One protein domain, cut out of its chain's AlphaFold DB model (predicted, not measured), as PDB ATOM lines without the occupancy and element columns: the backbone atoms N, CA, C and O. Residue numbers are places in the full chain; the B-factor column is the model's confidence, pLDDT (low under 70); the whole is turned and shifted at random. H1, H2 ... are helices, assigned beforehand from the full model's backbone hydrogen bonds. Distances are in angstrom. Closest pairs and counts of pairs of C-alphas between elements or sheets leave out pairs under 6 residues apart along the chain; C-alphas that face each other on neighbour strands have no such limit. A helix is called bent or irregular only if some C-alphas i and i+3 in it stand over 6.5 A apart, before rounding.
ATOM      1  N   ILE A  91      -2.063  77.556 -20.819       89.56
ATOM      2  CA  ILE A  91      -2.228  77.505 -19.364       89.56
ATOM      3  C   ILE A  91      -1.323  78.517 -18.651       89.56
ATOM      4  O   ILE A  91      -1.746  79.110 -17.665       89.56
ATOM      5  N   LEU A  92      -0.121  78.779 -19.171       93.06
ATOM      6  CA  LEU A  92       0.831  79.714 -18.579       93.06
ATOM      7  C   LEU A  92       0.308  81.153 -18.624       93.06
ATOM      8  O   LEU A  92       0.350  81.845 -17.611       93.06
ATOM      9  N   PHE A  93      -0.289  81.579 -19.738       92.19
ATOM     10  CA  PHE A  93      -0.928  82.898 -19.838       92.19
ATOM     11  C   PHE A  93      -2.134  83.030 -18.900       92.19
ATOM     12  O   PHE A  93      -2.397  84.102 -18.349       92.19
ATOM     13  N   THR A  94      -2.848  81.925 -18.660       89.62
ATOM     14  CA  THR A  94      -3.910  81.887 -17.647       89.62
ATOM     15  C   THR A  94      -3.335  82.104 -16.246       89.62
ATOM     16  O   THR A  94      -3.890  82.896 -15.489       89.62
ATOM     17  N   LEU A  95      -2.196  81.486 -15.920       92.62
ATOM     18  CA  LEU A  95      -1.510  81.679 -14.637       92.62
ATOM     19  C   LEU A  95      -0.977  83.110 -14.461       92.62
ATOM     20  O   LEU A  95      -1.065  83.646 -13.360       92.62
ATOM     21  N   VAL A  96      -0.503  83.769 -15.528       93.94
ATOM     22  CA  VAL A  96      -0.136  85.201 -15.478       93.94
ATOM     23  C   VAL A  96      -1.345  86.060 -15.115       93.94
ATOM     24  O   VAL A  96      -1.272  86.921 -14.233       93.94
ATOM     25  N   LYS A  97      -2.492  85.789 -15.746       90.00
ATOM     26  CA  LYS A  97      -3.749  86.473 -15.432       90.00
ATOM     27  C   LYS A  97      -4.220  86.195 -13.997       90.00
ATOM     28  O   LYS A  97      -4.781  87.081 -13.357       90.00
ATOM     29  N   GLU A  98      -4.037  84.985 -13.486       89.88
ATOM     30  CA  GLU A  98      -4.355  84.674 -12.090       89.88
ATOM     31  C   GLU A  98      -3.447  85.448 -11.131       89.88
ATOM     32  O   GLU A  98      -3.959  86.113 -10.234       89.88
ATOM     33  N   ALA A  99      -2.133  85.458 -11.378       93.44
ATOM     34  CA  ALA A  99      -1.161  86.165 -10.550       93.44
ATOM     35  C   ALA A  99      -1.478  87.664 -10.442       93.44
ATOM     36  O   ALA A  99      -1.493  88.212  -9.339       93.44
ATOM     37  N   ILE A 100      -1.802  88.325 -11.561       92.31
ATOM     38  CA  ILE A 100      -2.142  89.754 -11.533       92.31
ATOM     39  C   ILE A 100      -3.462  90.032 -10.801       92.31
ATOM     40  O   ILE A 100      -3.602  91.074 -10.167       92.31
ATOM     41  N   VAL A 101      -4.437  89.119 -10.871       88.94
ATOM     42  CA  VAL A 101      -5.726  89.265 -10.176       88.94
ATOM     43  C   VAL A 101      -5.571  89.035  -8.675       88.94
ATOM     44  O   VAL A 101      -6.132  89.791  -7.884       88.94
ATOM     45  N   GLU A 102      -4.822  88.004  -8.289       90.00
ATOM     46  CA  GLU A 102      -4.613  87.615  -6.895       90.00
ATOM     47  C   GLU A 102      -3.737  88.625  -6.152       90.00
ATOM     48  O   GLU A 102      -4.075  89.049  -5.045       90.00
ATOM     49  N   HIS A 103      -2.633  89.048  -6.770       92.12
ATOM     50  CA  HIS A 103      -1.632  89.894  -6.120       92.12
ATOM     51  C   HIS A 103      -1.760  91.381  -6.454       92.12
ATOM     52  O   HIS A 103      -1.101  92.195  -5.809       92.12
ATOM     53  N   GLN A 104      -2.622  91.753  -7.411       90.56
ATOM     54  CA  GLN A 104      -2.832  93.141  -7.843       90.56
ATOM     55  C   GLN A 104      -1.516  93.848  -8.189       90.56
ATOM     56  O   GLN A 104      -1.281  94.986  -7.772       90.56
ATOM     57  N   SER A 105      -0.638  93.164  -8.927       93.06
ATOM     58  CA  SER A 105       0.687  93.676  -9.287       93.06
ATOM     59  C   SER A 105       0.574  95.038  -9.987       93.06
ATOM     60  O   SER A 105      -0.297  95.234 -10.837       93.06
ATOM     61  N   GLN A 106       1.437  95.993  -9.634       92.81
ATOM     62  CA  GLN A 106       1.365  97.380 -10.126       92.81
ATOM     63  C   GLN A 106       2.325  97.669 -11.285       92.81
ATOM     64  O   GLN A 106       2.233  98.714 -11.927       92.81
ATOM     65  N   ASN A 107       3.278  96.778 -11.543       95.06
ATOM     66  CA  ASN A 107       4.285  96.935 -12.588       95.06
ATOM     67  C   ASN A 107       4.832  95.571 -13.040       95.06
ATOM     68  O   ASN A 107       4.565  94.540 -12.419       95.06
ATOM     69  N   ARG A 108       5.631  95.581 -14.116       96.06
ATOM     70  CA  ARG A 108       6.267  94.387 -14.701       96.06
ATOM     71  C   ARG A 108       7.040  93.569 -13.666       96.06
ATOM     72  O   ARG A 108       6.870  92.359 -13.606       96.06
ATOM     73  N   MET A 109       7.875  94.218 -12.853       96.94
ATOM     74  CA  MET A 109       8.744  93.521 -11.895       96.94
ATOM     75  C   MET A 109       7.939  92.820 -10.800       96.94
ATOM     76  O   MET A 109       8.251  91.692 -10.422       96.94
ATOM     77  N   GLU A 110       6.880  93.466 -10.312       96.81
ATOM     78  CA  GLU A 110       5.944  92.844  -9.380       96.81
ATOM     79  C   GLU A 110       5.219  91.666 -10.020       96.81
ATOM     80  O   GLU A 110       5.140  90.613  -9.396       96.81
ATOM     81  N   LEU A 111       4.766  91.802 -11.270       96.81
ATOM     82  CA  LEU A 111       4.088  90.718 -11.973       96.81
ATOM     83  C   LEU A 111       5.007  89.511 -12.183       96.81
ATOM     84  O   LEU A 111       4.592  88.396 -11.899       96.81
ATOM     85  N   ILE A 112       6.263  89.716 -12.592       97.50
ATOM     86  CA  ILE A 112       7.257  88.634 -12.707       97.50
ATOM     87  C   ILE A 112       7.424  87.926 -11.368       97.50
ATOM     88  O   ILE A 112       7.285  86.710 -11.288       97.50
ATOM     89  N   ARG A 113       7.660  88.686 -10.293       96.62
ATOM     90  CA  ARG A 113       7.795  88.133  -8.942       96.62
ATOM     91  C   ARG A 113       6.565  87.313  -8.545       96.62
ATOM     92  O   ARG A 113       6.706  86.247  -7.952       96.62
ATOM     93  N   ASP A 114       5.375  87.827  -8.819       96.06
ATOM     94  CA  ASP A 114       4.120  87.213  -8.402       96.06
ATOM     95  C   ASP A 114       3.801  85.961  -9.240       96.06
ATOM     96  O   ASP A 114       3.420  84.935  -8.680       96.06
ATOM     97  N   VAL A 115       4.091  85.969 -10.544       96.50
ATOM     98  CA  VAL A 115       4.032  84.776 -11.407       96.50
ATOM     99  C   VAL A 115       5.029  83.714 -10.943       96.50
ATOM    100  O   VAL A 115       4.660  82.548 -10.798       96.50
ATOM    101  N   THR A 116       6.266  84.100 -10.617       95.31
ATOM    102  CA  THR A 116       7.266  83.178 -10.061       95.31
ATOM    103  C   THR A 116       6.777  82.538  -8.765       95.31
ATOM    104  O   THR A 116       6.938  81.332  -8.584       95.31
ATOM    105  N   LYS A 117       6.131  83.300  -7.872       93.44
ATOM    106  CA  LYS A 117       5.533  82.747  -6.646       93.44
ATOM    107  C   LYS A 117       4.428  81.743  -6.954       93.44
ATOM    108  O   LYS A 117       4.444  80.652  -6.390       93.44
ATOM    109  N   VAL A 118       3.509  82.082  -7.859       94.06
ATOM    110  CA  VAL A 118       2.427  81.177  -8.276       94.06
ATOM    111  C   VAL A 118       2.994  79.871  -8.837       94.06
ATOM    112  O   VAL A 118       2.449  78.806  -8.558       94.06
ATOM    113  N   LEU A 119       4.095  79.924  -9.586       93.31
ATOM    114  CA  LEU A 119       4.693  78.753 -10.227       93.31
ATOM    115  C   LEU A 119       5.617  77.933  -9.322       93.31
ATOM    116  O   LEU A 119       5.756  76.739  -9.555       93.31
ATOM    117  N   THR A 120       6.273  78.532  -8.329       89.81
ATOM    118  CA  THR A 120       7.341  77.846  -7.573       89.81
ATOM    119  C   THR A 120       7.009  77.597  -6.105       89.81
ATOM    120  O   THR A 120       7.650  76.750  -5.484       89.81
ATOM    121  N   LEU A 121       6.004  78.269  -5.533       88.88
ATOM    122  CA  LEU A 121       5.621  78.027  -4.143       88.88
ATOM    123  C   LEU A 121       4.681  76.815  -4.005       88.88
ATOM    124  O   LEU A 121       3.766  76.649  -4.817       88.88
ATOM    125  N   PRO A 122       4.827  75.998  -2.939       83.19
ATOM    126  CA  PRO A 122       4.002  74.802  -2.732       83.19
ATOM    127  C   PRO A 122       2.496  75.083  -2.658       83.19
ATOM    128  O   PRO A 122       1.686  74.264  -3.080       83.19
ATOM    129  N   ASN A 123       2.111  76.250  -2.137       81.69
ATOM    130  CA  ASN A 123       0.718  76.691  -2.037       81.69
ATOM    131  C   ASN A 123       0.161  77.286  -3.344       81.69
ATOM    132  O   ASN A 123      -1.023  77.610  -3.392       81.69
ATOM    133  N   GLY A 124       0.991  77.435  -4.377       85.19
ATOM    134  CA  GLY A 124       0.601  77.962  -5.677       85.19
ATOM    135  C   GLY A 124       0.068  76.884  -6.623       85.19
ATOM    136  O   GLY A 124      -0.706  75.993  -6.262       85.19
ATOM    137  N   PHE A 125       0.489  76.962  -7.883       89.44
ATOM    138  CA  PHE A 125       0.090  76.039  -8.937       89.44
ATOM    139  C   PHE A 125       0.569  74.601  -8.695       89.44
ATOM    140  O   PHE A 125      -0.118  73.673  -9.118       89.44
ATOM    141  N   ILE A 126       1.655  74.405  -7.936       89.19
ATOM    142  CA  ILE A 126       2.159  73.081  -7.530       89.19
ATOM    143  C   ILE A 126       1.050  72.247  -6.879       89.19
ATOM    144  O   ILE A 126       0.749  71.155  -7.354       89.19
ATOM    145  N   SER A 127       0.387  72.780  -5.847       85.56
ATOM    146  CA  SER A 127      -0.696  72.077  -5.145       85.56
ATOM    147  C   SER A 127      -1.865  71.745  -6.079       85.56
ATOM    148  O   SER A 127      -2.394  70.633  -6.059       85.56
ATOM    149  N   ARG A 128      -2.252  72.672  -6.967       85.25
ATOM    150  CA  ARG A 128      -3.320  72.425  -7.954       85.25
ATOM    151  C   ARG A 128      -2.945  71.324  -8.945       85.25
ATOM    152  O   ARG A 128      -3.783  70.481  -9.254       85.25
ATOM    153  N   TRP A 129      -1.700  71.314  -9.411       86.19
ATOM    154  CA  TRP A 129      -1.180  70.295 -10.316       86.19
ATOM    155  C   TRP A 129      -1.110  68.916  -9.642       86.19
ATOM    156  O   TRP A 129      -1.613  67.942 -10.201       86.19
ATOM    157  N   GLN A 130      -0.587  68.843  -8.412       85.62
ATOM    158  CA  GLN A 130      -0.504  67.601  -7.631       85.62
ATOM    159  C   GLN A 130      -1.887  66.999  -7.362       85.62
ATOM    160  O   GLN A 130      -2.076  65.796  -7.515       85.62
ATOM    161  N   ASN A 131      -2.878  67.831  -7.030       79.62
ATOM    162  CA  ASN A 131      -4.250  67.376  -6.790       79.62
ATOM    163  C   ASN A 131      -4.977  66.924  -8.072       79.62
ATOM    164  O   ASN A 131      -5.955  66.181  -7.990       79.62
ATOM    165  N   GLY A 132      -4.534  67.381  -9.248       72.25
ATOM    166  CA  GLY A 132      -5.148  67.066 -10.541       72.25
ATOM    167  C   GLY A 132      -4.591  65.816 -11.232       72.25
ATOM    168  O   GLY A 132      -5.299  65.205 -12.034       72.25
ATOM    169  N   HIS A 133      -3.353  65.412 -10.930       63.56
ATOM    170  CA  HIS A 133      -2.692  64.267 -11.560       63.56
ATOM    171  C   HIS A 133      -2.549  63.078 -10.595       63.56
ATOM    172  O   HIS A 133      -1.967  63.176  -9.518       63.56
ATOM    173  N   MET A 134      -3.082  61.922 -11.010       53.31
ATOM    174  CA  MET A 134      -3.140  60.683 -10.215       53.31
ATOM    175  C   MET A 134      -1.825  59.882 -10.183       53.31
ATOM    176  O   MET A 134      -1.731  58.932  -9.414       53.31
ATOM    177  N   ASN A 135      -0.814  60.243 -10.985       54.91
ATOM    178  CA  ASN A 135       0.444  59.499 -11.090       54.91
ATOM    179  C   ASN A 135       1.653  60.433 -10.913       54.91
ATOM    180  O   ASN A 135       1.780  61.406 -11.647       54.91
ATOM    181  N   ASP A 136       2.512  60.079  -9.951       61.03
ATOM    182  CA  ASP A 136       3.795  60.699  -9.569       61.03
ATOM    183  C   ASP A 136       3.753  62.212  -9.252       61.03
ATOM    184  O   ASP A 136       3.925  63.079 -10.105       61.03
ATOM    185  N   GLN A 137       3.528  62.529  -7.972       70.38
ATOM    186  CA  GLN A 137       3.345  63.893  -7.445       70.38
ATOM    187  C   GLN A 137       4.649  64.540  -6.948       70.38
ATOM    188  O   GLN A 137       4.626  65.522  -6.199       70.38
ATOM    189  N   SER A 138       5.795  63.976  -7.324       84.12
ATOM    190  CA  SER A 138       7.099  64.462  -6.884       84.12
ATOM    191  C   SER A 138       7.412  65.853  -7.456       84.12
ATOM    192  O   SER A 138       7.071  66.185  -8.594       84.12
ATOM    193  N   LEU A 139       8.077  66.687  -6.654       86.62
ATOM    194  CA  LEU A 139       8.446  68.055  -7.030       86.62
ATOM    195  C   LEU A 139       9.320  68.126  -8.307       86.62
ATOM    196  O   LEU A 139       9.059  68.988  -9.147       86.62
ATOM    197  N   PRO A 140      10.273  67.206  -8.553       87.25
ATOM    198  CA  PRO A 140      10.994  67.171  -9.824       87.25
ATOM    199  C   PRO A 140      10.098  66.924 -11.039       87.25
ATOM    200  O   PRO A 140      10.319  67.499 -12.106       87.25
ATOM    201  N   THR A 141       9.065  66.092 -10.892       87.38
ATOM    202  CA  THR A 141       8.109  65.803 -11.972       87.38
ATOM    203  C   THR A 141       7.291  67.041 -12.322       87.38
ATOM    204  O   THR A 141       7.039  67.295 -13.501       87.38
ATOM    205  N   TYR A 142       6.966  67.868 -11.326       90.19
ATOM    206  CA  TYR A 142       6.346  69.170 -11.550       90.19
ATOM    207  C   TYR A 142       7.240  70.108 -12.377       90.19
ATOM    208  O   TYR A 142       6.774  70.699 -13.351       90.19
ATOM    209  N   PHE A 143       8.533  70.222 -12.059       89.94
ATOM    210  CA  PHE A 143       9.431  71.087 -12.834       89.94
ATOM    211  C   PHE A 143       9.676  70.562 -14.255       89.94
ATOM    212  O   PHE A 143       9.643  71.344 -15.203       89.94
ATOM    213  N   LYS A 144       9.765  69.238 -14.447       87.19
ATOM    214  CA  LYS A 144       9.754  68.621 -15.790       87.19
ATOM    215  C   LYS A 144       8.462  68.930 -16.552       87.19
ATOM    216  O   LYS A 144       8.487  69.123 -17.767       87.19
ATOM    217  N   TYR A 145       7.324  68.980 -15.862       88.12
ATOM    218  CA  TYR A 145       6.058  69.394 -16.459       88.12
ATOM    219  C   TYR A 145       6.091  70.869 -16.888       88.12
ATOM    220  O   TYR A 145       5.715  71.163 -18.021       88.12
ATOM    221  N   LEU A 146       6.614  71.781 -16.059       90.44
ATOM    222  CA  LEU A 146       6.793  73.187 -16.443       90.44
ATOM    223  C   LEU A 146       7.707  73.352 -17.666       90.44
ATOM    224  O   LEU A 146       7.364  74.117 -18.570       90.44
ATOM    225  N   MET A 147       8.794  72.576 -17.755       87.81
ATOM    226  CA  MET A 147       9.658  72.556 -18.942       87.81
ATOM    227  C   MET A 147       8.867  72.210 -20.206       87.81
ATOM    228  O   MET A 147       9.007  72.895 -21.215       87.81
ATOM    229  N   LYS A 148       7.976  71.212 -20.149       86.56
ATOM    230  CA  LYS A 148       7.110  70.831 -21.283       86.56
ATOM    231  C   LYS A 148       6.089  71.902 -21.663       86.56
ATOM    232  O   LYS A 148       5.656  71.936 -22.808       86.56
ATOM    233  N   LEU A 149       5.702  72.769 -20.726       88.31
ATOM    234  CA  LEU A 149       4.846  73.924 -21.011       88.31
ATOM    235  C   LEU A 149       5.614  75.110 -21.613       88.31
ATOM    236  O   LEU A 149       4.977  76.067 -22.052       88.31
ATOM    237  N   GLY A 150       6.949  75.059 -21.623       88.44
ATOM    238  CA  GLY A 150       7.826  76.101 -22.158       88.44
ATOM    239  C   GLY A 150       8.619  76.886 -21.108       88.44
ATOM    240  O   GLY A 150       9.357  77.785 -21.487       88.44
ATOM    241  N   LEU A 151       8.510  76.561 -19.812       90.69
ATOM    242  CA  LEU A 151       9.264  77.227 -18.740       90.69
ATOM    243  C   LEU A 151      10.486  76.406 -18.326       90.69
ATOM    244  O   LEU A 151      10.368  75.423 -17.596       90.69
ATOM    245  N   ARG A 152      11.667  76.816 -18.781       86.25
ATOM    246  CA  ARG A 152      12.939  76.108 -18.582       86.25
ATOM    247  C   ARG A 152      13.803  76.817 -17.546       86.25
ATOM    248  O   ARG A 152      14.424  76.162 -16.716       86.25
ATOM    249  N   SER A 153      13.803  78.146 -17.561       88.94
ATOM    250  CA  SER A 153      14.472  78.986 -16.563       88.94
ATOM    251  C   SER A 153      13.546  80.091 -16.045       88.94
ATOM    252  O   SER A 153      12.418  80.261 -16.508       88.94
ATOM    253  N   ASN A 154      14.036  80.875 -15.083       90.00
ATOM    254  CA  ASN A 154      13.345  82.088 -14.647       90.00
ATOM    255  C   ASN A 154      13.253  83.141 -15.768       90.00
ATOM    256  O   ASN A 154      12.292  83.902 -15.794       90.00
ATOM    257  N   ASP A 155      14.180  83.142 -16.730       91.31
ATOM    258  CA  ASP A 155      14.148  84.066 -17.877       91.31
ATOM    259  C   ASP A 155      12.948  83.789 -18.792       91.31
ATOM    260  O   ASP A 155      12.384  84.701 -19.402       91.31
ATOM    261  N   ASP A 156      12.503  82.531 -18.859       91.75
ATOM    262  CA  ASP A 156      11.283  82.178 -19.580       91.75
ATOM    263  C   ASP A 156      10.036  82.750 -18.893       91.75
ATOM    264  O   ASP A 156       9.082  83.112 -19.576       91.75
ATOM    265  N   ILE A 157      10.040  82.895 -17.561       94.50
ATOM    266  CA  ILE A 157       8.950  83.563 -16.834       94.50
ATOM    267  C   ILE A 157       8.906  85.046 -17.206       94.50
ATOM    268  O   ILE A 157       7.828  85.587 -17.450       94.50
ATOM    269  N   GLU A 158      10.065  85.703 -17.288       94.56
ATOM    270  CA  GLU A 158      10.137  87.095 -17.743       94.56
ATOM    271  C   GLU A 158       9.604  87.248 -19.166       94.56
ATOM    272  O   GLU A 158       8.754  88.098 -19.428       94.56
ATOM    273  N   THR A 159      10.049  86.368 -20.060       94.06
ATOM    274  CA  THR A 159       9.661  86.363 -21.472       94.06
ATOM    275  C   THR A 159       8.160  86.093 -21.643       94.06
ATOM    276  O   THR A 159       7.497  86.756 -22.442       94.06
ATOM    277  N   LEU A 160       7.591  85.178 -20.850       94.94
ATOM    278  CA  LEU A 160       6.152  84.912 -20.786       94.94
ATOM    279  C   LEU A 160       5.366  86.158 -20.359       94.94
ATOM    280  O   LEU A 160       4.353  86.494 -20.976       94.94
ATOM    281  N   VAL A 161       5.822  86.843 -19.306       95.75
ATOM    282  CA  VAL A 161       5.185  88.076 -18.825       95.75
ATOM    283  C   VAL A 161       5.262  89.170 -19.885       95.75
ATOM    284  O   VAL A 161       4.258  89.832 -20.136       95.75
ATOM    285  N   ASP A 162       6.405  89.329 -20.547       94.12
ATOM    286  CA  ASP A 162       6.580  90.325 -21.603       94.12
ATOM    287  C   ASP A 162       5.645  90.076 -22.787       94.12
ATOM    288  O   ASP A 162       4.955  91.000 -23.220       94.12
ATOM    289  N   MET A 163       5.540  88.830 -23.262       91.94
ATOM    290  CA  MET A 163       4.580  88.473 -24.312       91.94
ATOM    291  C   MET A 163       3.141  88.777 -23.893       91.94
ATOM    292  O   MET A 163       2.380  89.369 -24.655       91.94
ATOM    293  N   TRP A 164       2.766  88.417 -22.665       93.25
ATOM    294  CA  TRP A 164       1.418  88.665 -22.167       93.25
ATOM    295  C   TRP A 164       1.107  90.167 -22.049       93.25
ATOM    296  O   TRP A 164       0.002  90.609 -22.366       93.25
ATOM    297  N   LEU A 165       2.084  90.984 -21.647       92.12
ATOM    298  CA  LEU A 165       1.933  92.440 -21.556       92.12
ATOM    299  C   LEU A 165       1.837  93.122 -22.927       92.12
ATOM    300  O   LEU A 165       1.204  94.175 -23.020       92.12
ATOM    301  N   VAL A 166       2.394  92.532 -23.991       88.94
ATOM    302  CA  VAL A 166       2.169  93.011 -25.367       88.94
ATOM    303  C   VAL A 166       0.686  92.909 -25.739       88.94
ATOM    304  O   VAL A 166       0.139  93.837 -26.338       88.94
ATOM    305  N   GLU A 167       0.008  91.829 -25.342       85.00
ATOM    306  CA  GLU A 167      -1.434  91.664 -25.572       85.00
ATOM    307  C   GLU A 167      -2.292  92.523 -24.628       85.00
ATOM    308  O   GLU A 167      -3.389  92.963 -24.994       85.00
ATOM    309  N   TYR A 168      -1.793  92.801 -23.420       88.12
ATOM    310  CA  TYR A 168      -2.493  93.556 -22.380       88.12
ATOM    311  C   TYR A 168      -1.663  94.741 -21.851       88.12
ATOM    312  O   TYR A 168      -1.295  94.760 -20.675       88.12
ATOM    313  N   PRO A 169      -1.437  95.802 -22.650       86.94
ATOM    314  CA  PRO A 169      -0.567  96.921 -22.261       86.94
ATOM    315  C   PRO A 169      -1.073  97.694 -21.032       86.94
ATOM    316  O   PRO A 169      -0.293  98.273 -20.283       86.94
ATOM    317  N   ASN A 170      -2.386  97.657 -20.787       88.25
ATOM    318  CA  ASN A 170      -3.043  98.303 -19.650       88.25
ATOM    319  C   ASN A 170      -3.289  97.332 -18.483       88.25
ATOM    320  O   ASN A 170      -4.188  97.551 -17.673       88.25
ATOM    321  N   ALA A 171      -2.552  96.219 -18.399       88.44
ATOM    322  CA  ALA A 171      -2.776  95.183 -17.389       88.44
ATOM    323  C   ALA A 171      -2.698  95.697 -15.940       88.44
ATOM    324  O   ALA A 171      -3.354  95.144 -15.059       88.44
ATOM    325  N   PHE A 172      -1.940  96.767 -15.694       92.25
ATOM    326  CA  PHE A 172      -1.775  97.371 -14.368       92.25
ATOM    327  C   PHE A 172      -2.887  98.365 -13.999       92.25
ATOM    328  O   PHE A 172      -2.994  98.782 -12.845       92.25
ATOM    329  N   ASP A 173      -3.763  98.726 -14.941       90.19
ATOM    330  CA  ASP A 173      -4.887  99.606 -14.648       90.19
ATOM    331  C   ASP A 173      -5.885  98.897 -13.731       90.19
ATOM    332  O   ASP A 173      -6.408  97.829 -14.056       90.19
ATOM    333  N   LYS A 174      -6.263  99.547 -12.621       86.06
ATOM    334  CA  LYS A 174      -7.256  99.010 -11.666       86.06
ATOM    335  C   LYS A 174      -8.533  98.518 -12.349       86.06
ATOM    336  O   LYS A 174      -9.094  97.493 -11.971       86.06
ATOM    337  N   LYS A 175      -8.994  99.240 -13.374       83.88
ATOM    338  CA  LYS A 175     -10.186  98.871 -14.144       83.88
ATOM    339  C   LYS A 175      -9.967  97.595 -14.960       83.88
ATOM    340  O   LYS A 175     -10.860  96.757 -15.010       83.88
ATOM    341  N   GLN A 176      -8.797  97.431 -15.572       82.81
ATOM    342  CA  GLN A 176      -8.458  96.236 -16.341       82.81
ATOM    343  C   GLN A 176      -8.305  95.016 -15.424       82.81
ATOM    344  O   GLN A 176      -8.861  93.959 -15.716       82.81
ATOM    345  N   GLN A 177      -7.664  95.174 -14.264       87.06
ATOM    346  CA  GLN A 177      -7.557  94.106 -13.262       87.06
ATOM    347  C   GLN A 177      -8.931  93.656 -12.742       87.06
ATOM    348  O   GLN A 177      -9.195  92.460 -12.628       87.06
ATOM    349  N   GLN A 178      -9.864  94.592 -12.527       83.88
ATOM    350  CA  GLN A 178     -11.255  94.258 -12.189       83.88
ATOM    351  C   GLN A 178     -11.961  93.455 -13.293       83.88
ATOM    352  O   GLN A 178     -12.759  92.567 -12.984       83.88
ATOM    353  N   LEU A 179     -11.674  93.740 -14.568       81.25
ATOM    354  CA  LEU A 179     -12.201  92.970 -15.700       81.25
ATOM    355  C   LEU A 179     -11.598  91.566 -15.773       81.25
ATOM    356  O   LEU A 179     -12.297  90.618 -16.136       81.25
ATOM    357  N   PHE A 180     -10.323  91.414 -15.416       83.81
ATOM    358  CA  PHE A 180      -9.689  90.104 -15.327       83.81
ATOM    359  C   PHE A 180     -10.285  89.250 -14.208       83.81
ATOM    360  O   PHE A 180     -10.539  88.068 -14.452       83.81
ATOM    361  N   ALA A 181     -10.558  89.852 -13.044       81.75
ATOM    362  CA  ALA A 181     -11.172  89.194 -11.890       81.75
ATOM    363  C   ALA A 181     -12.633  88.787 -12.139       81.75
ATOM    364  O   ALA A 181     -13.082  87.740 -11.678       81.75
ATOM    365  N   ASN A 182     -13.375  89.596 -12.901       77.56
ATOM    366  CA  ASN A 182     -14.780  89.359 -13.229       77.56
ATOM    367  C   ASN A 182     -14.979  89.242 -14.749       77.56
ATOM    368  O   ASN A 182     -15.568  90.142 -15.362       77.56
TER     369      ASN A 182
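AT A GLANCE: This is residues 91 to 182 of the 252 residues of an uncharacterized protein of Brevibacillus invocatus (UniProt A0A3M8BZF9). What shape is this? Three crossed helices, H1, H2 and H5, pack on one another as a core, with the short H6 packed on H1 at one end of an elongated body and H3 and H4 more loosely placed at the other, where residues 131 to 136 stick out. What is it made of? The printed part has 92 residues with six named helices, H1 to H6 in order, and no named strand: all helix. It is compact, with a radius of gyration of the C-alphas of 13.5 A, and spans 41 by 26 by 17 A.

HOW THE PARTS SIT: What does the first helix touch? H1, residues 91 to 103, touches H2, residues 108 to 120, closest at the C-alphas of Ala 99 and Val 115, 5.4 A apart, at a steep tilt of 68 degrees, only just short of perpendicular. With residues 92 to 96 alone it touches H5, residues 154 to 167, about perpendicular at 84 degrees, closest at C-alphas 93 and 164, 6.6 A. With residues 97 to 101 alone it touches H6, residues 174 to 181, closest at C-alphas 101 and 181, 5.7 A. What else does H2 touch? It touches H5, closest at C-alphas 112 and 158, 6.0 A, and H3, residues 122 to 132, only at the corner, closest at C-alphas 118 and 124, 4.5 A. Where is H4? H4, residues 139 to 149, is close to H3 but not clearly touching, closest at C-alphas 126 and 142, 7.0 A. Are the backbones regular in their pairs? Every O i to N i+4 pair is within hydrogen-bond range in H1, H2, H4, H5 and H6, but 4 of 7 in H3.

IN THESE COORDINATES: Where are the anchors? H1 begins at C-alpha 91 (-2.228, 77.505, -19.364), and H6 ends at C-alpha 181 (-11.172, 89.194, -11.890). How long are the helices? H1 measures 18.1 A, H2 18.0 A, H3 14.3 A, H4 15.6 A, H5 20.7 A and H6 10.6 A; H3 is irregular, with C-alphas 122 and 125 7.4 A apart.

THE WHOLE: How large is it? The two C-alphas farthest apart, of Asp 136 and Lys 175, are 40.9 A apart. Is anything cut or uncertain? The printed part has no cut and no long link, and pLDDT is under 70 at residues 133 to 136.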